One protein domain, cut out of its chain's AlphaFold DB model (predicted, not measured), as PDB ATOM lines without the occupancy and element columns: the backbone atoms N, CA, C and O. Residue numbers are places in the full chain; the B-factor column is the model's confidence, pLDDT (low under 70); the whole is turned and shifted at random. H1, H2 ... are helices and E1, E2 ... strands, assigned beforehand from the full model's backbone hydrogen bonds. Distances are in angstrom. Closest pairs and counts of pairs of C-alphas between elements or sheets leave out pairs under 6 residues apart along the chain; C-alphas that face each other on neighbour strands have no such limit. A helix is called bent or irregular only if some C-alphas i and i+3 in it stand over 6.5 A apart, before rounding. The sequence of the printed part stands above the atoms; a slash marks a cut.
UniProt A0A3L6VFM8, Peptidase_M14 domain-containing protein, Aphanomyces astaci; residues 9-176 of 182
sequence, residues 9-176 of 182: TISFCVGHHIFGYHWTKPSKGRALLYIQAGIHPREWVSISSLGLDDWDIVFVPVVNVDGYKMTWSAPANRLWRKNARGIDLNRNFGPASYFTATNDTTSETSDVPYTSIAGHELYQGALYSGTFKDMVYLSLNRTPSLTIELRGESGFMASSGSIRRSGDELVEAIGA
ATOM      1  N   THR A   9      48.762  10.076  20.311       29.34
ATOM      2  CA  THR A   9      47.863  11.100  20.870       29.34
ATOM      3  C   THR A   9      46.454  10.907  20.318       29.34
ATOM      4  O   THR A   9      46.222  11.129  19.132       29.34
ATOM      5  N   ILE A  10      45.505  10.532  21.174       33.22
ATOM      6  CA  ILE A  10      44.068  10.555  20.872       33.22
ATOM      7  C   ILE A  10      43.399  11.367  21.988       33.22
ATOM      8  O   ILE A  10      43.585  11.067  23.166       33.22
ATOM      9  N   SER A  11      42.684  12.437  21.629       27.86
ATOM     10  CA  SER A  11      42.027  13.352  22.574       27.86
ATOM     11  C   SER A  11      40.517  13.112  22.580       27.86
ATOM     12  O   SER A  11      39.915  13.056  21.510       27.86
ATOM     13  N   PHE A  12      39.896  13.013  23.762       46.41
ATOM     14  CA  PHE A  12      38.434  13.022  23.906       46.41
ATOM     15  C   PHE A  12      37.953  13.823  25.130       46.41
ATOM     16  O   PHE A  12      38.705  14.073  26.066       46.41
ATOM     17  N   CYS A  13      36.675  14.226  25.045       52.81
ATOM     18  CA  CYS A  13      35.802  14.976  25.967       52.81
ATOM     19  C   CYS A  13      36.284  16.318  26.534       52.81
ATOM     20  O   CYS A  13      35.586  17.309  26.318       52.81
ATOM     21  N   VAL A  14      37.406  16.377  27.254       60.44
ATOM     22  CA  VAL A  14      37.888  17.626  27.892       60.44
ATOM     23  C   VAL A  14      39.330  17.974  27.491       60.44
ATOM     24  O   VAL A  14      39.939  18.882  28.048       60.44
ATOM     25  N   GLY A  15      39.882  17.286  26.488       65.56
ATOM     26  CA  GLY A  15      41.171  17.644  25.889       65.56
ATOM     27  C   GLY A  15      42.396  17.062  26.599       65.56
ATOM     28  O   GLY A  15      43.520  17.408  26.242       65.56
ATOM     29  N   HIS A  16      42.220  16.178  27.587       83.12
ATOM     30  CA  HIS A  16      43.355  15.540  28.250       83.12
ATOM     31  C   HIS A  16      43.988  14.451  27.382       83.12
ATOM     32  O   HIS A  16      43.315  13.714  26.664       83.12
ATOM     33  N   HIS A  17      45.313  14.361  27.472       83.00
ATOM     34  CA  HIS A  17      46.099  13.387  26.731       83.00
ATOM     35  C   HIS A  17      45.912  11.990  27.326       83.00
ATOM     36  O   HIS A  17      46.065  11.803  28.534       83.00
ATOM     37  N   ILE A  18      45.641  11.015  26.461       85.88
ATOM     38  CA  ILE A  18      45.769   9.593  26.774       85.88
ATOM     39  C   ILE A  18      47.179   9.172  26.372       85.88
ATOM     40  O   ILE A  18      47.590   9.381  25.231       85.88
ATOM     41  N   PHE A  19      47.925   8.604  27.316       86.06
ATOM     42  CA  PHE A  19      49.290   8.149  27.077       86.06
ATOM     43  C   PHE A  19      49.314   6.640  26.870       86.06
ATOM     44  O   PHE A  19      48.815   5.892  27.708       86.06
ATOM     45  N   GLY A  20      49.921   6.213  25.764       85.50
ATOM     46  CA  GLY A  20      50.279   4.826  25.501       85.50
ATOM     47  C   GLY A  20      51.790   4.635  25.575       85.50
ATOM     48  O   GLY A  20      52.559   5.523  25.204       85.50
ATOM     49  N   TYR A  21      52.209   3.470  26.045       84.75
ATOM     50  CA  TYR A  21      53.602   3.063  26.146       84.75
ATOM     51  C   TYR A  21      53.817   1.869  25.234       84.75
ATOM     52  O   TYR A  21      53.102   0.877  25.334       84.75
ATOM     53  N   HIS A  22      54.799   1.967  24.345       84.38
ATOM     54  CA  HIS A  22      55.211   0.852  23.502       84.38
ATOM     55  C   HIS A  22      56.509   0.273  24.059       84.38
ATOM     56  O   HIS A  22      57.521   0.964  24.157       84.38
ATOM     57  N   TRP A  23      56.479  -0.989  24.464       80.69
ATOM     58  CA  TRP A  23      57.645  -1.704  24.953       80.69
ATOM     59  C   TRP A  23      58.009  -2.807  23.971       80.69
ATOM     60  O   TRP A  23      57.383  -3.862  23.933       80.69
ATOM     61  N   THR A  24      59.050  -2.559  23.179       73.75
ATOM     62  CA  THR A  24      59.584  -3.534  22.226       73.75
ATOM     63  C   THR A  24      60.901  -4.099  22.730       73.75
ATOM     64  O   THR A  24      61.861  -3.345  22.934       73.75
ATOM     65  N   LYS A  25      61.027  -5.425  22.797       67.31
ATOM     66  CA  LYS A  25      62.343  -6.065  22.673       67.31
ATOM     67  C   LYS A  25      62.604  -6.337  21.185       67.31
ATOM     68  O   LYS A  25      61.737  -6.898  20.520       67.31
ATOM     69  N   PRO A  26      63.773  -5.962  20.632       54.38
ATOM     70  CA  PRO A  26      64.109  -6.267  19.247       54.38
ATOM     71  C   PRO A  26      64.351  -7.776  19.087       54.38
ATOM     72  O   PRO A  26      65.473  -8.260  19.182       54.38
ATOM     73  N   SER A  27      63.284  -8.530  18.854       56.41
ATOM     74  CA  SER A  27      63.322  -9.930  18.434       56.41
ATOM     75  C   SER A  27      62.232 -10.141  17.391       56.41
ATOM     76  O   SER A  27      61.069  -9.833  17.645       56.41
ATOM     77  N   LYS A  28      62.608 -10.622  16.202       55.06
ATOM     78  CA  LYS A  28      61.672 -10.875  15.099       55.06
ATOM     79  C   LYS A  28      60.666 -11.969  15.492       55.06
ATOM     80  O   LYS A  28      61.087 -13.012  15.978       55.06
ATOM     81  N   GLY A  29      59.377 -11.749  15.215       62.47
ATOM     82  CA  GLY A  29      58.358 -12.812  15.172       62.47
ATOM     83  C   GLY A  29      57.469 -13.008  16.407       62.47
ATOM     84  O   GLY A  29      56.791 -14.027  16.472       62.47
ATOM     85  N   ARG A  30      57.441 -12.084  17.379       69.62
ATOM     86  CA  ARG A  30      56.522 -12.178  18.532       69.62
ATOM     87  C   ARG A  30      55.178 -11.510  18.240       69.62
ATOM     88  O   ARG A  30      55.129 -10.529  17.502       69.62
ATOM     89  N   ALA A  31      54.107 -12.035  18.838       76.12
ATOM     90  CA  ALA A  31      52.800 -11.389  18.821       76.12
ATOM     91  C   ALA A  31      52.852 -10.063  19.602       76.12
ATOM     92  O   ALA A  31      53.473  -9.989  20.664       76.12
ATOM     93  N   LEU A  32      52.201  -9.030  19.062       83.25
ATOM     94  CA  LEU A  32      51.993  -7.753  19.740       83.25
ATOM     95  C   LEU A  32      50.783  -7.872  20.671       83.25
ATOM     96  O   LEU A  32      49.685  -8.196  20.217       83.25
ATOM     97  N   LEU A  33      50.965  -7.555  21.950       85.94
ATOM     98  CA  LEU A  33      49.882  -7.453  22.921       85.94
ATOM     99  C   LEU A  33      49.445  -5.993  23.058       85.94
ATOM    100  O   LEU A  33      50.248  -5.121  23.385       85.94
ATOM    101  N   TYR A  34      48.158  -5.722  22.843       89.12
ATOM    102  CA  TYR A  34      47.544  -4.455  23.235       89.12
ATOM    103  C   TYR A  34      46.846  -4.635  24.581       89.12
ATOM    104  O   TYR A  34      45.964  -5.482  24.719       89.12
ATOM    105  N   ILE A  35      47.228  -3.826  25.564       88.00
ATOM    106  CA  ILE A  35      46.695  -3.874  26.922       88.00
ATOM    107  C   ILE A  35      46.212  -2.477  27.295       88.00
ATOM    108  O   ILE A  35      46.934  -1.494  27.134       88.00
ATOM    109  N   GLN A  36      44.997  -2.381  27.828       91.00
ATOM    110  CA  GLN A  36      44.460  -1.123  28.332       91.00
ATOM    111  C   GLN A  36      43.836  -1.296  29.712       91.00
ATOM    112  O   GLN A  36      43.281  -2.350  30.018       91.00
ATOM    113  N   ALA A  37      43.892  -0.235  30.511       90.75
ATOM    114  CA  ALA A  37      43.327  -0.169  31.848       90.75
ATOM    115  C   ALA A  37      42.597   1.163  32.088       90.75
ATOM    116  O   ALA A  37      42.612   2.078  31.254       90.75
ATOM    117  N   GLY A  38      41.901   1.256  33.224       90.69
ATOM    118  CA  GLY A  38      41.211   2.477  33.633       90.69
ATOM    119  C   GLY A  38      40.098   2.910  32.675       90.69
ATOM    120  O   GLY A  38      39.898   4.109  32.481       90.69
ATOM    121  N   ILE A  39      39.397   1.960  32.041       91.06
ATOM    122  CA  ILE A  39      38.209   2.262  31.226       91.06
ATOM    123  C   ILE A  39      37.038   2.704  32.101       91.06
ATOM    124  O   ILE A  39      36.386   3.711  31.797       91.06
ATOM    125  N   HIS A  40      36.856   2.038  33.243       90.44
ATOM    126  CA  HIS A  40      36.085   2.568  34.355       90.44
ATOM    127  C   HIS A  40      37.058   3.176  35.373       90.44
ATOM    128  O   HIS A  40      37.941   2.500  35.900       90.44
ATOM    129  N   PRO A  41      36.929   4.471  35.670       90.50
ATOM    130  CA  PRO A  41      37.960   5.225  36.350       90.50
ATOM    131  C   PRO A  41      38.068   4.936  37.843       90.50
ATOM    132  O   PRO A  41      39.074   5.307  38.432       90.50
ATOM    133  N   ARG A  42      37.069   4.298  38.460       90.69
ATOM    134  CA  ARG A  42      37.114   3.845  39.860       90.69
ATOM    135  C   ARG A  42      37.843   2.515  40.068       90.69
ATOM    136  O   ARG A  42      38.135   2.163  41.204       90.69
ATOM    137  N   GLU A  43      38.133   1.769  39.003       89.31
ATOM    138  CA  GLU A  43      38.831   0.474  39.063       89.31
ATOM    139  C   GLU A  43      40.346   0.699  39.171       89.31
ATOM    140  O   GLU A  43      41.126   0.312  38.300       89.31
ATOM    141  N   TRP A  44      40.785   1.384  40.229       88.56
ATOM    142  CA  TRP A  44      42.158   1.891  40.353       88.56
ATOM    143  C   TRP A  44      43.226   0.803  40.343       88.56
ATOM    144  O   TRP A  44      44.322   1.044  39.850       88.56
ATOM    145  N   VAL A  45      42.907  -0.397  40.832       85.12
ATOM    146  CA  VAL A  45      43.841  -1.533  40.828       85.12
ATOM    147  C   VAL A  45      44.187  -2.005  39.407       85.12
ATOM    148  O   VAL A  45      45.283  -2.519  39.193       85.12
ATOM    149  N   SER A  46      43.316  -1.757  38.416       81.81
ATOM    150  CA  SER A  46      43.622  -2.022  36.999       81.81
ATOM    151  C   SER A  46      44.724  -1.111  36.457       81.81
ATOM    152  O   SER A  46      45.465  -1.501  35.561       81.81
ATOM    153  N   ILE A  47      44.886   0.079  37.045       77.81
ATOM    154  CA  ILE A  47      45.901   1.087  36.706       77.81
ATOM    155  C   ILE A  47      47.192   0.780  37.491       77.81
ATOM    156  O   ILE A  47      47.811   1.653  38.101       77.81
ATOM    157  N   SER A  48      47.572  -0.492  37.558       69.31
ATOM    158  CA  SER A  48      48.804  -0.944  38.200       69.31
ATOM    159  C   SER A  48      49.888  -1.220  37.158       69.31
ATOM    160  O   SER A  48      49.644  -1.281  35.951       69.31
ATOM    161  N   SER A  49      51.135  -1.291  37.620       59.88
ATOM    162  CA  SER A  49      52.296  -1.507  36.762       59.88
ATOM    163  C   SER A  49      52.341  -2.945  36.251       59.88
ATOM    164  O   SER A  49      52.385  -3.878  37.048       59.88
ATOM    165  N   LEU A  50      52.413  -3.105  34.931       66.50
ATOM    166  CA  LEU A  50      52.654  -4.383  34.270       66.50
ATOM    167  C   LEU A  50      54.158  -4.613  34.096       66.50
ATOM    168  O   LEU A  50      54.841  -3.804  33.470       66.50
ATOM    169  N   GLY A  51      54.662  -5.726  34.628       64.88
ATOM    170  CA  GLY A  51      56.025  -6.211  34.402       64.88
ATOM    171  C   GLY A  51      56.036  -7.353  33.390       64.88
ATOM    172  O   GLY A  51      56.174  -8.507  33.769       64.88
ATOM    173  N   LEU A  52      55.848  -7.050  32.105       68.19
ATOM    174  CA  LEU A  52      55.762  -8.059  31.042       68.19
ATOM    175  C   LEU A  52      56.959  -7.962  30.092       68.19
ATOM    176  O   LEU A  52      56.833  -7.650  28.910       68.19
ATOM    177  N   ASP A  53      58.148  -8.232  30.623       69.31
ATOM    178  CA  ASP A  53      59.397  -8.022  29.893       69.31
ATOM    179  C   ASP A  53      59.556  -8.913  28.651       69.31
ATOM    180  O   ASP A  53      60.378  -8.606  27.788       69.31
ATOM    181  N   ASP A  54      58.812 -10.010  28.531       73.94
ATOM    182  CA  ASP A  54      59.003 -11.007  27.471       73.94
ATOM    183  C   ASP A  54      58.139 -10.806  26.221       73.94
ATOM    184  O   ASP A  54      58.256 -11.586  25.275       73.94
ATOM    185  N   TRP A  55      57.329  -9.750  26.160       76.62
ATOM    186  CA  TRP A  55      56.387  -9.518  25.058       76.62
ATOM    187  C   TRP A  55      56.621  -8.170  24.363       76.62
ATOM    188  O   TRP A  55      57.241  -7.266  24.921       76.62
ATOM    189  N   ASP A  56      56.144  -8.046  23.119       83.19
ATOM    190  CA  ASP A  56      55.976  -6.741  22.469       83.19
ATOM    191  C   ASP A  56      54.617  -6.187  22.901       83.19
ATOM    192  O   ASP A  56      53.599  -6.861  22.723       83.19
ATOM    193  N   ILE A  57      54.600  -5.019  23.542       83.19
ATOM    194  CA  ILE A  57      53.414  -4.531  24.255       83.19
ATOM    195  C   ILE A  57      53.134  -3.080  23.923       83.19
ATOM    196  O   ILE A  57      53.986  -2.217  24.112       83.19
ATOM    197  N   VAL A  58      51.889  -2.792  23.560       87.19
ATOM    198  CA  VAL A  58      51.307  -1.455  23.684       87.19
ATOM    199  C   VAL A  58      50.432  -1.435  24.932       87.19
ATOM    200  O   VAL A  58      49.442  -2.156  25.004       87.19
ATOM    201  N   PHE A  59      50.792  -0.608  25.911       86.75
ATOM    202  CA  PHE A  59      50.060  -0.456  27.164       86.75
ATOM    203  C   PHE A  59      49.473   0.949  27.311       86.75
ATOM    204  O   PHE A  59      50.198   1.940  27.223       86.75
ATOM    205  N   VAL A  60      48.173   1.041  27.590       90.50
ATOM    206  CA  VAL A  60      47.466   2.295  27.885       90.50
ATOM    207  C   VAL A  60      46.904   2.234  29.315       90.50
ATOM    208  O   VAL A  60      45.836   1.657  29.518       90.50
ATOM    209  N   PRO A  61      47.585   2.806  30.327       88.31
ATOM    210  CA  PRO A  61      47.195   2.636  31.730       88.31
ATOM    211  C   PRO A  61      45.866   3.296  32.096       88.31
ATOM    212  O   PRO A  61      45.169   2.814  32.982       88.31
ATOM    213  N   VAL A  62      45.521   4.414  31.453       91.56
ATOM    214  CA  VAL A  62      44.287   5.153  31.745       91.56
ATOM    215  C   VAL A  62      43.658   5.614  30.440       91.56
ATOM    216  O   VAL A  62      44.041   6.646  29.894       91.56
ATOM    217  N   VAL A  63      42.674   4.864  29.941       91.88
ATOM    218  CA  VAL A  63      41.913   5.281  28.748       91.88
ATOM    219  C   VAL A  63      40.842   6.327  29.075       91.88
ATOM    220  O   VAL A  63      40.526   7.162  28.234       91.88
ATOM    221  N   ASN A  64      40.302   6.337  30.300       92.62
ATOM    222  CA  ASN A  64      39.302   7.308  30.753       92.62
ATOM    223  C   ASN A  64      39.921   8.367  31.679       92.62
ATOM    224  O   ASN A  64      39.598   8.447  32.865       92.62
ATOM    225  N   VAL A  65      40.837   9.177  31.142       93.06
ATOM    226  CA  VAL A  65      41.590  10.179  31.925       93.06
ATOM    227  C   VAL A  65      40.666  11.188  32.606       93.06
ATOM    228  O   VAL A  65      40.853  11.506  33.781       93.06
ATOM    229  N   ASP A  66      39.641  11.662  31.897       91.19
ATOM    230  CA  ASP A  66      38.674  12.615  32.444       91.19
ATOM    231  C   ASP A  66      37.874  12.004  33.596       91.19
ATOM    232  O   ASP A  66      37.778  12.592  34.673       91.19
ATOM    233  N   GLY A  67      37.343  10.795  33.398       92.38
ATOM    234  CA  GLY A  67      36.635  10.074  34.446       92.38
ATOM    235  C   GLY A  67      37.537   9.769  35.643       92.38
ATOM    236  O   GLY A  67      37.091   9.871  36.783       92.38
ATOM    237  N   TYR A  68      38.820   9.466  35.414       93.19
ATOM    238  CA  TYR A  68      39.790   9.232  36.485       93.19
ATOM    239  C   TYR A  68      39.956  10.485  37.334       93.19
ATOM    240  O   TYR A  68      39.797  10.423  38.551       93.19
ATOM    241  N   LYS A  69      40.144  11.651  36.708       93.25
ATOM    242  CA  LYS A  69      40.185  12.933  37.426       93.25
ATOM    243  C   LYS A  69      38.912  13.188  38.236       93.25
ATOM    244  O   LYS A  69      39.013  13.677  39.360       93.25
ATOM    245  N   MET A  70      37.736  12.814  37.723       91.62
ATOM    246  CA  MET A  70      36.481  12.940  38.474       91.62
ATOM    247  C   MET A  70      36.475  12.107  39.758       91.62
ATOM    248  O   MET A  70      36.003  12.601  40.778       91.62
ATOM    249  N   THR A  71      37.053  10.900  39.765       93.50
ATOM    250  CA  THR A  71      37.120  10.083  40.997       93.50
ATOM    251  C   THR A  71      37.914  10.747  42.123       93.50
ATOM    252  O   THR A  71      37.652  10.511  43.304       93.50
ATOM    253  N   TRP A  72      38.849  11.633  41.776       94.19
ATOM    254  CA  TRP A  72      39.676  12.372  42.726       94.19
ATOM    255  C   TRP A  72      39.138  13.763  43.067       94.19
ATOM    256  O   TRP A  72      39.614  14.360  44.030       94.19
ATOM    257  N   SER A  73      38.143  14.278  42.337       94.69
ATOM    258  CA  SER A  73      37.667  15.656  42.515       94.69
ATOM    259  C   SER A  73      36.874  15.871  43.808       94.69
ATOM    260  O   SER A  73      36.810  16.992  44.301       94.69
ATOM    261  N   ALA A  74      36.259  14.817  44.354       93.75
ATOM    262  CA  ALA A  74      35.562  14.828  45.639       93.75
ATOM    263  C   ALA A  74      35.431  13.399  46.202       93.75
ATOM    264  O   ALA A  74      35.322  12.456  45.416       93.75
ATOM    265  N   PRO A  75      35.356  13.202  47.536       92.94
ATOM    266  CA  PRO A  75      35.114  11.881  48.130       92.94
ATOM    267  C   PRO A  75      33.847  11.189  47.606       92.94
ATOM    268  O   PRO A  75      33.859   9.984  47.372       92.94
ATOM    269  N   ALA A  76      32.781  11.951  47.342       92.25
ATOM    270  CA  ALA A  76      31.526  11.425  46.798       92.25
ATOM    271  C   ALA A  76      31.663  10.838  45.380       92.25
ATOM    272  O   ALA A  76      30.849  10.015  44.973       92.25
ATOM    273  N   ASN A  77      32.710  11.212  44.637       92.19
ATOM    274  CA  ASN A  77      32.914  10.775  43.257       92.19
ATOM    275  C   ASN A  77      33.807   9.536  43.139       92.19
ATOM    276  O   ASN A  77      34.066   9.083  42.028       92.19
ATOM    277  N   ARG A  78      34.288   8.959  44.249       91.06
ATOM    278  CA  ARG A  78      35.244   7.835  44.212       91.06
ATOM    279  C   ARG A  78      34.741   6.628  43.428       91.06
ATOM    280  O   ARG A  78      35.543   5.917  42.839       91.06
ATOM    281  N   LEU A  79      33.424   6.447  43.370       90.06
ATOM    282  CA  LEU A  79      32.766   5.366  42.640       90.06
ATOM    283  C   LEU A  79      32.287   5.773  41.233       90.06
ATOM    284  O   LEU A  79      31.454   5.082  40.645       90.06
ATOM    285  N   TRP A  80      32.800   6.875  40.674       90.38
ATOM    286  CA  TRP A  80      32.479   7.301  39.311       90.38
ATOM    287  C   TRP A  80      32.946   6.260  38.281       90.38
ATOM    288  O   TRP A  80      34.086   5.801  38.315       90.38
ATOM    289  N   ARG A  81      32.058   5.873  37.357       89.06
ATOM    290  CA  ARG A  81      32.303   4.826  36.341       89.06
ATOM    291  C   ARG A  81      32.500   5.366  34.926       89.06
ATOM    292  O   ARG A  81      33.206   4.781  34.112       89.06
ATOM    293  N   LYS A  82      31.800   6.444  34.603       86.06
ATOM    294  CA  LYS A  82      31.587   6.876  33.221       86.06
ATOM    295  C   LYS A  82      32.660   7.882  32.793       86.06
ATOM    296  O   LYS A  82      33.514   8.277  33.587       86.06
ATOM    297  N   ASN A  83      32.669   8.303  31.534       86.44
ATOM    298  CA  ASN A  83      33.466   9.471  31.142       86.44
ATOM    299  C   ASN A  83      32.855  10.770  31.716       86.44
ATOM    300  O   ASN A  83      31.788  10.747  32.335       86.44
ATOM    301  N   ALA A  84      33.492  11.921  31.484       86.81
ATOM    302  CA  ALA A  84      32.995  13.215  31.974       86.81
ATOM    303  C   ALA A  84      31.645  13.670  31.380       86.81
ATOM    304  O   ALA A  84      31.057  14.635  31.857       86.81
ATOM    305  N   ARG A  85      31.127  12.965  30.366       82.75
ATOM    306  CA  ARG A  85      29.790  13.172  29.788       82.75
ATOM    307  C   ARG A  85      28.746  12.175  30.295       82.75
ATOM    308  O   ARG A  85      27.630  12.167  29.790       82.75
ATOM    309  N   GLY A  86      29.092  11.317  31.255       81.44
ATOM    310  CA  GLY A  86      28.167  10.310  31.769       81.44
ATOM    311  C   GLY A  86      27.909   9.152  30.798       81.44
ATOM    312  O   GLY A  86      26.877   8.494  30.909       81.44
ATOM    313  N   ILE A  87      28.835   8.879  29.872       80.75
ATOM    314  CA  ILE A  87      28.781   7.729  28.956       80.75
ATOM    315  C   ILE A  87      29.664   6.603  29.503       80.75
ATOM    316  O   ILE A  87      30.827   6.838  29.842       80.75
ATOM    317  N   ASP A  88      29.121   5.387  29.584       82.69
ATOM    318  CA  ASP A  88      29.924   4.189  29.847       82.69
ATOM    319  C   ASP A  88      30.732   3.847  28.587       82.69
ATOM    320  O   ASP A  88      30.171   3.503  27.546       82.69
ATOM    321  N   LEU A  89      32.058   3.970  28.678       84.38
ATOM    322  CA  LEU A  89      32.944   3.718  27.545       84.38
ATOM    323  C   LEU A  89      32.915   2.249  27.109       84.38
ATOM    324  O   LEU A  89      32.982   1.983  25.914       84.38
ATOM    325  N   ASN A  90      32.755   1.298  28.034       84.62
ATOM    326  CA  ASN A  90      32.721  -0.131  27.721       84.62
ATOM    327  C   ASN A  90      31.321  -0.621  27.296       84.62
ATOM    328  O   ASN A  90      31.031  -1.818  27.342       84.62
ATOM    329  N   ARG A  91      30.444   0.312  26.915       78.31
ATOM    330  CA  ARG A  91      29.181   0.084  26.198       78.31
ATOM    331  C   ARG A  91      29.100   0.916  24.908       78.31
ATOM    332  O   ARG A  91      28.029   1.051  24.329       78.31
ATOM    333  N   ASN A  92      30.221   1.499  24.472       78.38
ATOM    334  CA  ASN A  92      30.282   2.485  23.390       78.38
ATOM    335  C   ASN A  92      31.173   2.048  22.206       78.38
ATOM    336  O   ASN A  92      31.651   2.891  21.447       78.38
ATOM    337  N   PHE A  93      31.426   0.744  22.041       75.44
ATOM    338  CA  PHE A  93      32.236   0.211  20.942       75.44
ATOM    339  C   PHE A  93      31.395  -0.537  19.894       75.44
ATOM    340  O   PHE A  93      30.948  -1.656  20.126       75.44
ATOM    341  N   GLY A  94      31.256   0.072  18.709       65.56
ATOM    342  CA  GLY A  94      30.733  -0.532  17.476       65.56
ATOM    343  C   GLY A  94      29.475   0.163  16.912       65.56
ATOM    344  O   GLY A  94      29.083   1.221  17.406       65.56
ATOM    345  N   PRO A  95      28.851  -0.371  15.842       56.12
ATOM    346  CA  PRO A  95      27.751   0.316  15.169       56.12
ATOM    347  C   PRO A  95      26.481   0.294  16.023       56.12
ATOM    348  O   PRO A  95      26.067  -0.773  16.466       56.12
ATOM    349  N   ALA A  96      25.808   1.439  16.175       56.09
ATOM    350  CA  ALA A  96      24.555   1.565  16.935       56.09
ATOM    351  C   ALA A  96      23.460   0.561  16.510       56.09
ATOM    352  O   ALA A  96      22.591   0.223  17.303       56.09
ATOM    353  N   SER A  97      23.522   0.028  15.284       55.53
ATOM    354  CA  SER A  97      22.624  -1.029  14.796       55.53
ATOM    355  C   SER A  97      22.735  -2.356  15.554       55.53
ATOM    356  O   SER A  97      21.820  -3.168  15.481       55.53
ATOM    357  N   TYR A  98      23.844  -2.587  16.259       47.25
ATOM    358  CA  TYR A  98      24.069  -3.768  17.092       47.25
ATOM    359  C   TYR A  98      23.920  -3.468  18.593       47.25
ATOM    360  O   TYR A  98      24.019  -4.391  19.398       47.25
ATOM    361  N   PHE A  99      23.671  -2.204  18.976       54.44
ATOM    362  CA  PHE A  99      23.684  -1.759  20.371       54.44
ATOM    363  C   PHE A  99      22.515  -0.830  20.687       54.44
ATOM    364  O   PHE A  99      22.453   0.307  20.223       54.44
ATOM    365  N   THR A 100      21.629  -1.267  21.575       48.97
ATOM    366  CA  THR A 100      20.720  -0.342  22.253       48.97
ATOM    367  C   THR A 100      21.497   0.292  23.399       48.97
ATOM    368  O   THR A 100      21.913  -0.419  24.313       48.97
ATOM    369  N   ALA A 101      21.712   1.611  23.355       47.19
ATOM    370  CA  ALA A 101      22.294   2.345  24.476       47.19
ATOM    371  C   ALA A 101      21.499   2.013  25.747       47.19
ATOM    372  O   ALA A 101      20.299   2.286  25.825       47.19
ATOM    373  N   THR A 102      22.143   1.363  26.714       46.25
ATOM    374  CA  THR A 102      21.478   0.995  27.960       46.25
ATOM    375  C   THR A 102      21.601   2.164  28.931       46.25
ATOM    376  O   THR A 102      22.663   2.770  29.084       46.25
ATOM    377  N   ASN A 103      20.512   2.467  29.632       49.53
ATOM    378  CA  ASN A 103      20.556   3.334  30.807       49.53
ATOM    379  C   ASN A 103      21.022   2.549  32.045       49.53
ATOM    380  O   ASN A 103      20.688   2.935  33.160       49.53
ATOM    381  N   ASP A 104      21.742   1.434  31.864       45.25
ATOM    382  CA  ASP A 104      22.190   0.603  32.976       45.25
ATOM    383  C   ASP A 104      23.175   1.403  33.836       45.25
ATOM    384  O   ASP A 104      24.247   1.839  33.403       45.25
ATOM    385  N   THR A 105      22.740   1.674  35.059       41.06
ATOM    386  CA  THR A 105      23.487   2.375  36.102       41.06
ATOM    387  C   THR A 105      23.927   1.426  37.216       41.06
ATOM    388  O   THR A 105      24.398   1.905  38.241       41.06
ATOM    389  N   THR A 106      23.713   0.112  37.078       42.34
ATOM    390  CA  THR A 106      23.594  -0.793  38.237       42.34
ATOM    391  C   THR A 106      24.429  -2.064  38.189       42.34
ATOM    392  O   THR A 106      24.493  -2.779  39.186       42.34
ATOM    393  N   SER A 107      25.120  -2.345  37.092       43.12
ATOM    394  CA  SER A 107      25.959  -3.537  36.991       43.12
ATOM    395  C   SER A 107      27.333  -3.358  37.666       43.12
ATOM    396  O   SER A 107      28.368  -3.291  37.004       43.12
ATOM    397  N   GLU A 108      27.331  -3.210  38.995       50.09
ATOM    398  CA  GLU A 108      28.469  -2.643  39.735       50.09
ATOM    399  C   GLU A 108      29.084  -3.538  40.815       50.09
ATOM    400  O   GLU A 108      30.050  -3.117  41.439       50.09
ATOM    401  N   THR A 109      28.613  -4.762  41.041       39.19
ATOM    402  CA  THR A 109      29.267  -5.674  41.996       39.19
ATOM    403  C   THR A 109      28.996  -7.123  41.629       39.19
ATOM    404  O   THR A 109      27.844  -7.556  41.645       39.19
ATOM    405  N   SER A 110      30.056  -7.878  41.366       39.94
ATOM    406  CA  SER A 110      30.000  -9.336  41.332       39.94
ATOM    407  C   SER A 110      30.940  -9.871  42.412       39.94
ATOM    408  O   SER A 110      32.150  -9.887  42.222       39.94
ATOM    409  N   ASP A 111      30.375 -10.319  43.538       40.50
ATOM    410  CA  ASP A 111      31.089 -10.988  44.646       40.50
ATOM    411  C   ASP A 111      31.412 -12.469  44.337       40.50
ATOM    412  O   ASP A 111      31.694 -13.272  45.229       40.50
ATOM    413  N   VAL A 112      31.337 -12.874  43.065       41.97
ATOM    414  CA  VAL A 112      31.591 -14.258  42.647       41.97
ATOM    415  C   VAL A 112      33.097 -14.547  42.589       41.97
ATOM    416  O   VAL A 112      33.865 -13.715  42.100       41.97
ATOM    417  N   PRO A 113      33.550 -15.733  43.048       41.62
ATOM    418  CA  PRO A 113      34.922 -16.186  42.841       41.62
ATOM    419  C   PRO A 113      35.309 -16.116  41.359       41.62
ATOM    420  O   PRO A 113      34.534 -16.540  40.503       41.62
ATOM    421  N   TYR A 114      36.512 -15.608  41.068       42.03
ATOM    422  CA  TYR A 114      37.035 -15.533  39.703       42.03
ATOM    423  C   TYR A 114      37.002 -16.903  39.037       42.03
ATOM    424  O   TYR A 114      37.705 -17.825  39.445       42.03
ATOM    425  N   THR A 115      36.192 -17.009  37.993       45.97
ATOM    426  CA  THR A 115      36.182 -18.136  37.073       45.97
ATOM    427  C   THR A 115      36.163 -17.589  35.650       45.97
ATOM    428  O   THR A 115      35.586 -16.530  35.392       45.97
ATOM    429  N   SER A 116      36.840 -18.271  34.729       50.97
ATOM    430  CA  SER A 116      36.758 -17.927  33.310       50.97
ATOM    431  C   SER A 116      35.358 -18.278  32.820       50.97
ATOM    432  O   SER A 116      34.996 -19.453  32.778       50.97
ATOM    433  N   ILE A 117      34.560 -17.263  32.499       60.81
ATOM    434  CA  ILE A 117      33.187 -17.409  32.004       60.81
ATOM    435  C   ILE A 117      32.982 -16.535  30.777       60.81
ATOM    436  O   ILE A 117      33.710 -15.559  30.550       60.81
ATOM    437  N   ALA A 118      31.978 -16.863  29.970       57.84
ATOM    438  CA  ALA A 118      31.597 -15.987  28.882       57.84
ATOM    439  C   ALA A 118      31.094 -14.655  29.458       57.84
ATOM    440  O   ALA A 118      30.383 -14.608  30.459       57.84
ATOM    441  N   GLY A 119      31.439 -13.541  28.805       56.94
ATOM    442  CA  GLY A 119      31.098 -12.208  29.321       56.94
ATOM    443  C   GLY A 119      29.594 -11.993  29.543       56.94
ATOM    444  O   GLY A 119      29.219 -11.269  30.452       56.94
ATOM    445  N   HIS A 120      28.731 -12.670  28.778       61.16
ATOM    446  CA  HIS A 120      27.278 -12.617  28.979       61.16
ATOM    447  C   HIS A 120      26.810 -13.340  30.258       61.16
ATOM    448  O   HIS A 120      25.803 -12.950  30.848       61.16
ATOM    449  N   GLU A 121      27.541 -14.364  30.710       61.62
ATOM    450  CA  GLU A 121      27.241 -15.127  31.930       61.62
ATOM    451  C   GLU A 121      27.582 -14.315  33.184       61.62
ATOM    452  O   GLU A 121      26.893 -14.424  34.196       61.62
ATOM    453  N   LEU A 122      28.586 -13.431  33.095       60.47
ATOM    454  CA  LEU A 122      29.001 -12.547  34.191       60.47
ATOM    455  C   LEU A 122      27.889 -11.583  34.636       60.47
ATOM    456  O   LEU A 122      27.861 -11.172  35.793       60.47
ATOM    457  N   TYR A 123      26.962 -11.246  33.737       58.06
ATOM    458  CA  TYR A 123      25.920 -10.245  33.976       58.06
ATOM    459  C   TYR A 123      24.502 -10.816  34.029       58.06
ATOM    460  O   TYR A 123      23.542 -10.068  33.859       58.06
ATOM    461  N   GLN A 124      24.356 -12.127  34.266       57.44
ATOM    462  CA  GLN A 124      23.064 -12.786  34.526       57.44
ATOM    463  C   GLN A 124      21.954 -12.432  33.507       57.44
ATOM    464  O   GLN A 124      20.784 -12.315  33.861       57.44
ATOM    465  N   GLY A 125      22.308 -12.240  32.229       49.03
ATOM    466  CA  GLY A 125      21.351 -11.902  31.167       49.03
ATOM    467  C   GLY A 125      21.076 -10.406  30.949       49.03
ATOM    468  O   GLY A 125      20.270 -10.072  30.080       49.03
ATOM    469  N   ALA A 126      21.745  -9.493  31.662       53.06
ATOM    470  CA  ALA A 126      21.770  -8.082  31.274       53.06
ATOM    471  C   ALA A 126      22.495  -7.909  29.925       53.06
ATOM    472  O   ALA A 126      23.406  -8.671  29.596       53.06
ATOM    473  N   LEU A 127      22.092  -6.906  29.134       55.41
ATOM    474  CA  LEU A 127      22.685  -6.608  27.824       55.41
ATOM    475  C   LEU A 127      24.188  -6.287  27.962       55.41
ATOM    476  O   LEU A 127      24.588  -5.144  28.185       55.41
ATOM    477  N   TYR A 128      25.023  -7.311  27.800       62.62
ATOM    478  CA  TYR A 128      26.476  -7.217  27.738       62.62
ATOM    479  C   TYR A 128      26.903  -7.076  26.277       62.62
ATOM    480  O   TYR A 128      27.153  -8.057  25.582       62.62
ATOM    481  N   SER A 129      26.891  -5.838  25.788       67.25
ATOM    482  CA  SER A 129      27.199  -5.510  24.395       67.25
ATOM    483  C   SER A 129      27.901  -4.154  24.308       67.25
ATOM    484  O   SER A 129      27.848  -3.361  25.248       67.25
ATOM    485  N   GLY A 130      28.586  -3.891  23.196       71.62
ATOM    486  CA  GLY A 130      29.296  -2.630  22.972       71.62
ATOM    487  C   GLY A 130      30.614  -2.543  23.740       71.62
ATOM    488  O   GLY A 130      31.081  -1.441  24.037       71.62
ATOM    489  N   THR A 131      31.190  -3.693  24.103       79.19
ATOM    490  CA  THR A 131      32.442  -3.760  24.854       79.19
ATOM    491  C   THR A 131      33.650  -3.636  23.932       79.19
ATOM    492  O   THR A 131      33.596  -3.966  22.743       79.19
ATOM    493  N   PHE A 132      34.778  -3.193  24.485       83.12
ATOM    494  CA  PHE A 132      36.026  -3.108  23.725       83.12
ATOM    495  C   PHE A 132      36.456  -4.471  23.161       83.12
ATOM    496  O   PHE A 132      36.889  -4.555  22.013       83.12
ATOM    497  N   LYS A 133      36.283  -5.540  23.948       82.19
ATOM    498  CA  LYS A 133      36.609  -6.919  23.562       82.19
ATOM    499  C   LYS A 133      35.818  -7.358  22.328       82.19
ATOM    500  O   LYS A 133      36.402  -7.847  21.364       82.19
ATOM    501  N   ASP A 134      34.506  -7.127  22.328       76.25
ATOM    502  CA  ASP A 134      33.648  -7.511  21.200       76.25
ATOM    503  C   ASP A 134      34.049  -6.760  19.929       76.25
ATOM    504  O   ASP A 134      34.158  -7.356  18.859       76.25
ATOM    505  N   MET A 135      34.340  -5.460  20.045       82.06
ATOM    506  CA  MET A 135      34.808  -4.657  18.915       82.06
ATOM    507  C   MET A 135      36.139  -5.162  18.362       82.06
ATOM    508  O   MET A 135      36.255  -5.291  17.143       82.06
ATOM    509  N   VAL A 136      37.107  -5.494  19.223       83.50
ATOM    510  CA  VAL A 136      38.393  -6.074  18.805       83.50
ATOM    511  C   VAL A 136      38.163  -7.375  18.044       83.50
ATOM    512  O   VAL A 136      38.646  -7.521  16.924       83.50
ATOM    513  N   TYR A 137      37.377  -8.296  18.602       80.81
ATOM    514  CA  TYR A 137      37.111  -9.577  17.954       80.81
ATOM    515  C   TYR A 137      36.403  -9.405  16.600       80.81
ATOM    516  O   TYR A 137      36.808  -9.987  15.594       80.81
ATOM    517  N   LEU A 138      35.361  -8.576  16.545       78.81
ATOM    518  CA  LEU A 138      34.547  -8.406  15.341       78.81
ATOM    519  C   LEU A 138      35.252  -7.591  14.251       78.81
ATOM    520  O   LEU A 138      35.060  -7.870  13.068       78.81
ATOM    521  N   SER A 139      36.064  -6.604  14.631       77.94
ATOM    522  CA  SER A 139      36.625  -5.621  13.691       77.94
ATOM    523  C   SER A 139      38.076  -5.906  13.311       77.94
ATOM    524  O   SER A 139      38.520  -5.471  12.252       77.94
ATOM    525  N   LEU A 140      38.827  -6.638  14.141       81.44
ATOM    526  CA  LEU A 140      40.252  -6.903  13.932       81.44
ATOM    527  C   LEU A 140      40.496  -8.380  13.616       81.44
ATOM    528  O   LEU A 140      41.172  -9.072  14.364       81.44
ATOM    529  N   ASN A 141      39.946  -8.888  12.511       83.00
ATOM    530  CA  ASN A 141      40.213 -10.248  12.010       83.00
ATOM    531  C   ASN A 141      40.090 -11.359  13.079       83.00
ATOM    532  O   ASN A 141      40.937 -12.248  13.156       83.00
ATOM    533  N   ARG A 142      39.060 -11.299  13.936       81.56
ATOM    534  CA  ARG A 142      38.868 -12.266  15.035       81.56
ATOM    535  C   ARG A 142      40.065 -12.349  15.983       81.56
ATOM    536  O   ARG A 142      40.337 -13.415  16.532       81.56
ATOM    537  N   THR A 143      40.765 -11.229  16.182       84.00
ATOM    538  CA  THR A 143      41.869 -11.126  17.142       84.00
ATOM    539  C   THR A 143      41.375 -11.601  18.510       84.00
ATOM    540  O   THR A 143      40.372 -11.071  19.010       84.00
ATOM    541  N   PRO A 144      42.044 -12.595  19.123       86.56
ATOM    542  CA  PRO A 144      41.713 -13.040  20.466       86.56
ATOM    543  C   PRO A 144      41.753 -11.866  21.441       86.56
ATOM    544  O   PRO A 144      42.705 -11.089  21.466       86.56
ATOM    545  N   SER A 145      40.702 -11.720  22.237       84.94
ATOM    546  CA  SER A 145      40.576 -10.633  23.202       84.94
ATOM    547  C   SER A 145      39.850 -11.122  24.447       84.94
ATOM    548  O   SER A 145      38.977 -11.989  24.379       84.94
ATOM    549  N   LEU A 146      40.225 -10.571  25.597       83.50
ATOM    550  CA  LEU A 146      39.640 -10.905  26.890       83.50
ATOM    551  C   LEU A 146      39.527  -9.660  27.775       83.50
ATOM    552  O   LEU A 146      40.148  -8.633  27.503       83.50
ATOM    553  N   THR A 147      38.731  -9.775  28.833       82.19
ATOM    554  CA  THR A 147      38.632  -8.787  29.913       82.19
ATOM    555  C   THR A 147      39.117  -9.460  31.188       82.19
ATOM    556  O   THR A 147      38.655 -10.558  31.494       82.19
ATOM    557  N   ILE A 148      40.033  -8.815  31.912       80.50
ATOM    558  CA  ILE A 148      40.466  -9.255  33.242       80.50
ATOM    559  C   ILE A 148      39.821  -8.328  34.256       80.50
ATOM    560  O   ILE A 148      40.071  -7.126  34.255       80.50
ATOM    561  N   GLU A 149      38.999  -8.910  35.112       77.81
ATOM    562  CA  GLU A 149      38.437  -8.239  36.273       77.81
ATOM    563  C   GLU A 149      39.391  -8.491  37.453       77.81
ATOM    564  O   GLU A 149      39.833  -9.620  37.660       77.81
ATOM    565  N   LEU A 150      39.751  -7.453  38.210       77.50
ATOM    566  CA  LEU A 150      40.701  -7.562  39.325       77.50
ATOM    567  C   LEU A 150      39.994  -7.414  40.665       77.50
ATOM    568  O   LEU A 150      39.076  -6.607  40.810       77.50
ATOM    569  N   ARG A 151      40.443  -8.190  41.656       72.06
ATOM    570  CA  ARG A 151      39.790  -8.247  42.964       72.06
ATOM    571  C   ARG A 151      40.025  -6.961  43.752       72.06
ATOM    572  O   ARG A 151      41.171  -6.554  43.934       72.06
ATOM    573  N   GLY A 152      38.959  -6.397  44.317       70.12
ATOM    574  CA  GLY A 152      39.050  -5.476  45.451       70.12
ATOM    575  C   GLY A 152      38.749  -6.165  46.783       70.12
ATOM    576  O   GLY A 152      38.132  -7.226  46.833       70.12
ATOM    577  N   GLU A 153      39.197  -5.560  47.881       72.56
ATOM    578  CA  GLU A 153      38.882  -6.018  49.243       72.56
ATOM    579  C   GLU A 153      37.433  -5.684  49.622       72.56
ATOM    580  O   GLU A 153      36.795  -6.425  50.364       72.56
ATOM    581  N   SER A 154      36.905  -4.578  49.090       75.56
ATOM    582  CA  SER A 154      35.511  -4.164  49.233       75.56
ATOM    583  C   SER A 154      35.028  -3.546  47.919       75.56
ATOM    584  O   SER A 154      35.221  -2.355  47.660       75.56
ATOM    585  N   GLY A 155      34.453  -4.374  47.042       78.88
ATOM    586  CA  GLY A 155      34.032  -3.955  45.702       78.88
ATOM    587  C   GLY A 155      35.197  -3.362  44.900       78.88
ATOM    588  O   GLY A 155      36.193  -4.034  44.660       78.88
ATOM    589  N   PHE A 156      35.099  -2.083  44.523       81.88
ATOM    590  CA  PHE A 156      36.149  -1.360  43.781       81.88
ATOM    591  C   PHE A 156      37.303  -0.845  44.654       81.88
ATOM    592  O   PHE A 156      38.266  -0.277  44.137       81.88
ATOM    593  N   MET A 157      37.214  -0.996  45.977       82.75
ATOM    594  CA  MET A 157      38.236  -0.534  46.909       82.75
ATOM    595  C   MET A 157      39.214  -1.666  47.223       82.75
ATOM    596  O   MET A 157      38.827  -2.727  47.711       82.75
ATOM    597  N   ALA A 158      40.496  -1.418  46.973       82.44
ATOM    598  CA  ALA A 158      41.596  -2.306  47.319       82.44
ATOM    599  C   ALA A 158      42.615  -1.543  48.176       82.44
ATOM    600  O   ALA A 158      42.887  -0.366  47.916       82.44
ATOM    601  N   SER A 159      43.187  -2.193  49.194       86.44
ATOM    602  CA  SER A 159      44.306  -1.622  49.939       86.44
ATOM    603  C   SER A 159      45.493  -1.378  49.014       86.44
ATOM    604  O   SER A 159      45.832  -2.202  48.172       86.44
ATOM    605  N   SER A 160      46.213  -0.279  49.229       86.12
ATOM    606  CA  SER A 160      47.479  -0.041  48.520       86.12
ATOM    607  C   SER A 160      48.494  -1.186  48.691       86.12
ATOM    608  O   SER A 160      49.323  -1.411  47.810       86.12
ATOM    609  N   GLY A 161      48.393  -1.959  49.782       87.00
ATOM    610  CA  GLY A 161      49.225  -3.137  50.027       87.00
ATOM    611  C   GLY A 161      48.946  -4.323  49.094       87.00
ATOM    612  O   GLY A 161      49.820  -5.174  48.944       87.00
ATOM    613  N   SER A 162      47.778  -4.386  48.441       84.31
ATOM    614  CA  SER A 162      47.445  -5.467  47.505       84.31
ATOM    615  C   SER A 162      47.930  -5.206  46.076       84.31
ATOM    616  O   SER A 162      48.064  -6.158  45.312       84.31
ATOM    617  N   ILE A 163      48.277  -3.956  45.733       84.56
ATOM    618  CA  ILE A 163      48.612  -3.528  44.361       84.56
ATOM    619  C   ILE A 163      49.698  -4.405  43.727       84.56
ATOM    620  O   ILE A 163      49.567  -4.791  42.570       84.56
ATOM    621  N   ARG A 164      50.763  -4.734  44.474       85.81
ATOM    622  CA  ARG A 164      51.852  -5.574  43.946       85.81
ATOM    623  C   ARG A 164      51.377  -6.986  43.629       85.81
ATOM    624  O   ARG A 164      51.576  -7.441  42.515       85.81
ATOM    625  N   ARG A 165      50.678  -7.620  44.575       84.81
ATOM    626  CA  ARG A 165      50.128  -8.968  44.392       84.81
ATOM    627  C   ARG A 165      49.178  -9.025  43.194       84.81
ATOM    628  O   ARG A 165      49.303  -9.920  42.373       84.81
ATOM    629  N   SER A 166      48.271  -8.056  43.069       83.00
ATOM    630  CA  SER A 166      47.359  -7.979  41.920       83.00
ATOM    631  C   SER A 166      48.103  -7.773  40.598       83.00
ATOM    632  O   SER A 166      47.688  -8.317  39.579       83.00
ATOM    633  N   GLY A 167      49.203  -7.015  40.607       83.38
ATOM    634  CA  GLY A 167      50.089  -6.872  39.452       83.38
ATOM    635  C   GLY A 167      50.764  -8.190  39.061       83.38
ATOM    636  O   GLY A 167      50.775  -8.529  37.880       83.38
ATOM    637  N   ASP A 168      51.265  -8.950  40.038       84.75
ATOM    638  CA  ASP A 168      51.897 -10.256  39.809       84.75
ATOM    639  C   ASP A 168      50.891 -11.262  39.210       84.75
ATOM    640  O   ASP A 168      51.161 -11.869  38.174       84.75
ATOM    641  N   GLU A 169      49.686 -11.357  39.781       83.69
ATOM    642  CA  GLU A 169      48.593 -12.204  39.268       83.69
ATOM    643  C   GLU A 169      48.178 -11.809  37.836       83.69
ATOM    644  O   GLU A 169      47.927 -12.664  36.982       83.69
ATOM    645  N   LEU A 170      48.131 -10.505  37.545       83.19
ATOM    646  CA  LEU A 170      47.806  -9.987  36.217       83.19
ATOM    647  C   LEU A 170      48.885 -10.343  35.185       83.19
ATOM    648  O   LEU A 170      48.559 -10.714  34.057       83.19
ATOM    649  N   VAL A 171      50.162 -10.261  35.566       83.75
ATOM    650  CA  VAL A 171      51.295 -10.662  34.719       83.75
ATOM    651  C   VAL A 171      51.218 -12.151  34.377       83.75
ATOM    652  O   VAL A 171      51.363 -12.508  33.206       83.75
ATOM    653  N   GLU A 172      50.928 -13.010  35.356       84.19
ATOM    654  CA  GLU A 172      50.740 -14.449  35.135       84.19
ATOM    655  C   GLU A 172      49.571 -14.734  34.183       84.19
ATOM    656  O   GLU A 172      49.724 -15.488  33.219       84.19
ATOM    657  N   ALA A 173      48.421 -14.086  34.396       81.94
ATOM    658  CA  ALA A 173      47.238 -14.254  33.553       81.94
ATOM    659  C   ALA A 173      47.494 -13.825  32.099       81.94
ATOM    660  O   ALA A 173      47.119 -14.533  31.159       81.94
ATOM    661  N   ILE A 174      48.166 -12.687  31.899       81.75
ATOM    662  CA  ILE A 174      48.523 -12.201  30.561       81.75
ATOM    663  C   ILE A 174      49.536 -13.138  29.904       81.75
ATOM    664  O   ILE A 174      49.384 -13.454  28.726       81.75
ATOM    665  N   GLY A 175      50.530 -13.622  30.651       81.88
ATOM    666  CA  GLY A 175      51.494 -14.605  30.158       81.88
ATOM    667  C   GLY A 175      50.825 -15.902  29.700       81.88
ATOM    668  O   GLY A 175      51.122 -16.392  28.611       81.88
ATOM    669  N   ALA A 176      49.872 -16.419  30.480       84.00
ATOM    670  CA  ALA A 176      49.108 -17.617  30.138       84.00
ATOM    671  C   ALA A 176      48.249 -17.429  28.879       84.00
ATOM    672  O   ALA A 176      48.207 -18.317  28.028       84.00
TER     673      ALA A 176
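This is residues 9 to 176 of the 182 residues of the protein "Peptidase_M14 domain-containing protein" of Aphanomyces astaci (UniProt A0A3L6VFM8). This rounded, compact body has little regular structure: a small sheet of three strands at one side and three helices separate from one another, with long loops from E2 to E3, from H1 to H2 and from H2 to H3. Of 168 printed residues, 47 are in strands E1 to E3, then helices H1 to H3; the class is mixed. The mixed sheet runs E1 E3 E2; the radius of gyration of the C-alphas is 16.3 A, the spans 46 by 42 by 38 A.

Find E1, residues 21 to 23, from C-alpha 21 at (53.602, 3.063, 26.146). E2, residues 32 to 36, E3, 56 to 60, H1, 65 to 73, and H2, 132 to 139, follow. H3, 160 to 176, irregular with C-alphas 161 and 164 at 7.1 A, runs 25.5 A to C-alpha 176 at (49.108, -17.617, 30.138).

Look at E3: it is antiparallel to E1, with N 21 and O 59 at 2.8 A, and parallel to E2, with N 33 and O 56 at 2.8 A. No helix touches another or is on the sheet. Every O i to N i+4 pair is within hydrogen-bond range in H2, 4 of 5 in H1, 11 of 13 in H3.

The printed part has no cut; the link H1 to H2, for instance, is long; 55 residues, among them 94 to 129, have pLDDT under 70.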